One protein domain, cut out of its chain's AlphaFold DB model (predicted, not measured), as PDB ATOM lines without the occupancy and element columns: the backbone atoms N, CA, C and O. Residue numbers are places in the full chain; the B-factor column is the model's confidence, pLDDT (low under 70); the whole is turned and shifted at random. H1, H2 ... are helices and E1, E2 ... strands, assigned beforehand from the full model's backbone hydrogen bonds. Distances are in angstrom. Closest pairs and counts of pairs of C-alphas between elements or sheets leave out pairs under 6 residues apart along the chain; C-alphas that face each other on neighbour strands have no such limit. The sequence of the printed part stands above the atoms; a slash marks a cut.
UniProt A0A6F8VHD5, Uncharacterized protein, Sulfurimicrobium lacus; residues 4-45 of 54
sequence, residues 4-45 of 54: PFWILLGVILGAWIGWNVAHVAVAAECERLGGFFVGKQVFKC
ATOM      1  N   PRO A   4     108.389  14.708-108.134       91.50
ATOM      2  CA  PRO A   4     108.481  16.088-107.637       91.50
ATOM      3  C   PRO A   4     108.663  17.144-108.737       91.50
ATOM      4  O   PRO A   4     108.174  18.260-108.595       91.50
ATOM      5  N   PHE A   5     109.312  16.803-109.853       93.62
ATOM      6  CA  PHE A   5     109.497  17.726-110.974       93.62
ATOM      7  C   PHE A   5     108.156  18.130-111.603       93.62
ATOM      8  O   PHE A   5     107.915  19.310-111.843       93.62
ATOM      9  N   TRP A   6     107.258  17.165-111.815       94.88
ATOM     10  CA  TRP A   6     105.942  17.416-112.409       94.88
ATOM     11  C   TRP A   6     105.016  18.196-111.479       94.88
ATOM     12  O   TRP A   6     104.255  19.037-111.950       94.88
ATOM     13  N   ILE A   7     105.113  17.964-110.168       96.31
ATOM     14  CA  ILE A   7     104.364  18.737-109.169       96.31
ATOM     15  C   ILE A   7     104.795  20.206-109.217       96.31
ATOM     16  O   ILE A   7     103.947  21.086-109.336       96.31
ATOM     17  N   LEU A   8     106.104  20.472-109.184       96.88
ATOM     18  CA  LEU A   8     106.627  21.838-109.255       96.88
ATOM     19  C   LEU A   8     106.241  22.524-110.569       96.88
ATOM     20  O   LEU A   8     105.782  23.664-110.553       96.88
ATOM     21  N   LEU A   9     106.358  21.814-111.693       96.62
ATOM     22  CA  LEU A   9     105.947  22.335-112.992       96.62
ATOM     23  C   LEU A   9     104.449  22.675-113.018       96.62
ATOM     24  O   LEU A   9     104.074  23.746-113.487       96.62
ATOM     25  N   GLY A  10     103.599  21.801-112.474       97.56
ATOM     26  CA  GLY A  10     102.158  22.032-112.383       97.56
ATOM     27  C   GLY A  10     101.803  23.260-111.543       97.56
ATOM     28  O   GLY A  10     100.961  24.053-111.958       97.56
ATOM     29  N   VAL A  11     102.475  23.467-110.405       98.00
ATOM     30  CA  VAL A  11     102.271  24.650-109.551       98.00
ATOM     31  C   VAL A  11     102.664  25.933-110.280       98.00
ATOM     32  O   VAL A  11     101.904  26.898-110.262       98.00
ATOM     33  N   ILE A  12     103.815  25.939-110.958       98.12
ATOM     34  CA  ILE A  12     104.295  27.110-111.706       98.12
ATOM     35  C   ILE A  12     103.330  27.452-112.844       98.12
ATOM     36  O   ILE A  12     102.926  28.606-112.983       98.12
ATOM     37  N   LEU A  13     102.917  26.454-113.629       97.94
ATOM     38  CA  LEU A  13     101.979  26.658-114.733       97.94
ATOM     39  C   LEU A  13     100.606  27.112-114.233       97.94
ATOM     40  O   LEU A  13     100.039  28.050-114.787       97.94
ATOM     41  N   GLY A  14     100.089  26.499-113.169       98.00
ATOM     42  CA  GLY A  14      98.812  26.881-112.571       98.00
ATOM     43  C   GLY A  14      98.822  28.315-112.042       98.00
ATOM     44  O   GLY A  14      97.897  29.077-112.321       98.00
ATOM     45  N   ALA A  15      99.891  28.714-111.347       97.94
ATOM     46  CA  ALA A  15     100.064  30.083-110.873       97.94
ATOM     47  C   ALA A  15     100.145  31.081-112.037       97.94
ATOM     48  O   ALA A  15      99.497  32.126-111.997       97.94
ATOM     49  N   TRP A  16     100.888  30.745-113.095       97.88
ATOM     50  CA  TRP A  16     101.024  31.605-114.266       97.88
ATOM     51  C   TRP A  16      99.699  31.770-115.018       97.88
ATOM     52  O   TRP A  16      99.302  32.892-115.331       97.88
ATOM     53  N   ILE A  17      98.966  30.681-115.256       97.88
ATOM     54  CA  ILE A  17      97.650  30.731-115.906       97.88
ATOM     55  C   ILE A  17      96.662  31.523-115.041       97.88
ATOM     56  O   ILE A  17      95.996  32.426-115.545       97.88
ATOM     57  N   GLY A  18      96.602  31.236-113.737       97.31
ATOM     58  CA  GLY A  18      95.718  31.935-112.803       97.31
ATOM     59  C   GLY A  18      95.990  33.438-112.744       97.31
ATOM     60  O   GLY A  18      95.052  34.232-112.786       97.31
ATOM     61  N   TRP A  19      97.266  33.835-112.727       96.62
ATOM     62  CA  TRP A  19      97.674  35.238-112.775       96.62
ATOM     63  C   TRP A  19      97.154  35.944-114.031       96.62
ATOM     64  O   TRP A  19      96.525  36.996-113.926       96.62
ATOM     65  N   ASN A  20      97.366  35.351-115.209       97.19
ATOM     66  CA  ASN A  20      96.926  35.933-116.478       97.19
ATOM     67  C   ASN A  20      95.399  36.067-116.550       97.19
ATOM     68  O   ASN A  20      94.891  37.130-116.903       97.19
ATOM     69  N   VAL A  21      94.663  35.023-116.158       96.12
ATOM     70  CA  VAL A  21      93.192  35.047-116.152       96.12
ATOM     71  C   VAL A  21      92.663  36.135-115.217       96.12
ATOM     72  O   VAL A  21      91.759  36.875-115.598       96.12
ATOM     73  N   ALA A  22      93.245  36.279-114.021       94.00
ATOM     74  CA  ALA A  22      92.839  37.313-113.074       94.00
ATOM     75  C   ALA A  22      93.055  38.729-113.634       94.00
ATOM     76  O   ALA A  22      92.161  39.565-113.534       94.00
ATOM     77  N   HIS A  23      94.203  38.990-114.269       92.12
ATOM     78  CA  HIS A  23      94.498  40.304-114.850       92.12
ATOM     79  C   HIS A  23      93.543  40.652-115.990       92.12
ATOM     80  O   HIS A  23      93.027  41.767-116.034       92.12
ATOM     81  N   VAL A  24      93.255  39.692-116.873       93.75
ATOM     82  CA  VAL A  24      92.296  39.888-117.969       93.75
ATOM     83  C   VAL A  24      90.888  40.135-117.431       93.75
ATOM     84  O   VAL A  24      90.211  41.042-117.906       93.75
ATOM     85  N   ALA A  25      90.449  39.380-116.421       93.25
ATOM     86  CA  ALA A  25      89.123  39.552-115.830       93.25
ATOM     87  C   ALA A  25      88.957  40.928-115.168       93.25
ATOM     88  O   ALA A  25      87.934  41.584-115.363       93.25
ATOM     89  N   VAL A  26      89.969  41.384-114.422       92.00
ATOM     90  CA  VAL A  26      89.969  42.725-113.824       92.00
ATOM     91  C   VAL A  26      89.943  43.794-114.914       92.00
ATOM     92  O   VAL A  26      89.105  44.684-114.843       92.00
ATOM     93  N   ALA A  27      90.795  43.694-115.941       90.69
ATOM     94  CA  ALA A  27      90.843  44.667-117.033       90.69
ATOM     95  C   ALA A  27      89.507  44.757-117.791       90.69
ATOM     96  O   ALA A  27      88.995  45.854-117.994       90.69
ATOM     97  N   ALA A  28      88.910  43.612-118.134       91.81
ATOM     98  CA  ALA A  28      87.631  43.552-118.833       91.81
ATOM     99  C   ALA A  28      86.489  44.167-118.008       91.81
ATOM    100  O   ALA A  28      85.666  44.910-118.540       91.81
ATOM    101  N   GLU A  29      86.437  43.897-116.700       92.56
ATOM    102  CA  GLU A  29      85.397  44.472-115.845       92.56
ATOM    103  C   GLU A  29      85.638  45.968-115.585       92.56
ATOM    104  O   GLU A  29      84.695  46.759-115.621       92.56
ATOM    105  N   CYS A  30      86.902  46.381-115.429       91.50
ATOM    106  CA  CYS A  30      87.277  47.791-115.386       91.50
ATOM    107  C   CYS A  30      86.836  48.534-116.656       91.50
ATOM    108  O   CYS A  30      86.289  49.627-116.542       91.50
ATOM    109  N   GLU A  31      87.040  47.965-117.847       89.06
ATOM    110  CA  GLU A  31      86.620  48.567-119.120       89.06
ATOM    111  C   GLU A  31      85.088  48.640-119.227       89.06
ATOM    112  O   GLU A  31      84.531  49.659-119.635       89.06
ATOM    113  N   ARG A  32      84.392  47.579-118.804       89.94
ATOM    114  CA  ARG A  32      82.934  47.462-118.925       89.94
ATOM    115  C   ARG A  32      82.161  48.328-117.929       89.94
ATOM    116  O   ARG A  32      81.107  48.856-118.277       89.94
ATOM    117  N   LEU A  33      82.628  48.420-116.683       91.12
ATOM    118  CA  LEU A  33      81.897  49.047-115.574       91.12
ATOM    119  C   LEU A  33      82.621  50.223-114.913       91.12
ATOM    120  O   LEU A  33      82.033  50.901-114.069       91.12
ATOM    121  N   GLY A  34      83.898  50.450-115.225       89.81
ATOM    122  CA  GLY A  34      84.739  51.397-114.491       89.81
ATOM    123  C   GLY A  34      85.150  50.903-113.096       89.81
ATOM    124  O   GLY A  34      85.562  51.703-112.252       89.81
ATOM    125  N   GLY A  35      85.022  49.603-112.813       89.25
ATOM    126  CA  GLY A  35      85.329  49.015-111.509       89.25
ATOM    127  C   GLY A  35      85.303  47.486-111.504       89.25
ATOM    128  O   GLY A  35      84.822  46.887-112.452       89.25
ATOM    129  N   PHE A  36      85.791  46.856-110.434       90.69
ATOM    130  CA  PHE A  36      85.785  45.402-110.234       90.69
ATOM    131  C   PHE A  36      85.250  45.031-108.840       90.69
ATOM    132  O   PHE A  36      85.494  45.731-107.851       90.69
ATOM    133  N   PHE A  37      84.516  43.919-108.755       89.25
ATOM    134  CA  PHE A  37      83.891  43.438-107.521       89.25
ATOM    135  C   PHE A  37      84.778  42.427-106.789       89.25
ATOM    136  O   PHE A  37      85.155  41.400-107.349       89.25
ATOM    137  N   VAL A  38      85.034  42.660-105.500       88.69
ATOM    138  CA  VAL A  38      85.723  41.705-104.614       88.69
ATOM    139  C   VAL A  38      84.851  41.436-103.395       88.69
ATOM    140  O   VAL A  38      84.783  42.225-102.446       88.69
ATOM    141  N   GLY A  39      84.148  40.303-103.417       86.25
ATOM    142  CA  GLY A  39      83.183  39.952-102.378       86.25
ATOM    143  C   GLY A  39      82.032  40.961-102.330       86.25
ATOM    144  O   GLY A  39      81.208  41.002-103.236       86.25
ATOM    145  N   LYS A  40      81.973  41.769-101.265       91.44
ATOM    146  CA  LYS A  40      80.963  42.833-101.081       91.44
ATOM    147  C   LYS A  40      81.483  44.237-101.407       91.44
ATOM    148  O   LYS A  40      80.747  45.205-101.252       91.44
ATOM    149  N   GLN A  41      82.751  44.360-101.792       92.19
ATOM    150  CA  GLN A  41      83.405  45.640-102.046       92.19
ATOM    151  C   GLN A  41      83.505  45.898-103.549       92.19
ATOM    152  O   GLN A  41      83.762  44.977-104.326       92.19
ATOM    153  N   VAL A  42      83.324  47.158-103.941       90.44
ATOM    154  CA  VAL A  42      83.507  47.623-105.320       90.44
ATOM    155  C   VAL A  42      84.749  48.492-105.362       90.44
ATOM    156  O   VAL A  42      84.823  49.508-104.671       90.44
ATOM    157  N   PHE A  43      85.712  48.100-106.183       91.56
ATOM    158  CA  PHE A  43      86.915  48.877-106.443       91.56
ATOM    159  C   PHE A  43      86.713  49.632-107.747       91.56
ATOM    160  O   PHE A  43      86.325  49.034-108.744       91.56
ATOM    161  N   LYS A  44      86.949  50.944-107.750       91.50
ATOM    162  CA  LYS A  44      86.936  51.726-108.989       91.50
ATOM    163  C   LYS A  44      88.272  51.586-109.694       91.50
ATOM    164  O   LYS A  44      89.316  51.603-109.043       91.50
ATOM    165  N   CYS A  45      88.223  51.490-111.011       89.50
ATOM    166  CA  CYS A  45      89.415  51.442-111.834       89.50
ATOM    167  C   CYS A  45      89.665  52.805-112.465       89.50
ATOM    168  O   CYS A  45      88.734  53.483-112.898       89.50
TER     169      CYS A  45
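Overview. This is residues 4 to 45 of the 54 residues of an uncharacterized protein of Sulfurimicrobium lacus (UniProt A0A6F8VHD5). One long, straight helix, H1, has a small hairpin of strands, E1 and E2, set to one side at its last end. Residues 4 to 24 of H1 stick out free and make most of the length. The printed part has 42 residues, in the order H1, E1, E2; the sheet E1 - E2 is antiparallel and the class is mixed, helices and strands. It is extended, with a radius of gyration of the C-alphas of 14.4 A and spans of 42 by 20 by 9 A.

Along the chain. Find C-alpha 4 at (108.481, 16.088, -107.637); from there H1, residues 4 to 33, runs 43.1 A to C-alpha 33 at (81.897, 49.047, -115.574). Next come E1, residues 35 to 38, and E2, residues 41 to 44, ending at C-alpha 44 at (86.936, 51.726, -108.989).

Arrangement. In H1 every O i to N i+4 pair is within hydrogen-bond range. Look at Glu 29 and Phe 36, the closest C-alphas of H1 and E1, 5.7 A apart. In the hairpin E1 and E2, directions differ by 156 degrees; N 36 and O 43 are within hydrogen-bond range at 2.8 A.

Size, cuts and confidence. The C-alphas of Pro 4 and Gly 34, the two farthest apart, are 43.1 A apart. The printed part has no cut, both links are tight, and no printed residue is under 70 in pLDDT.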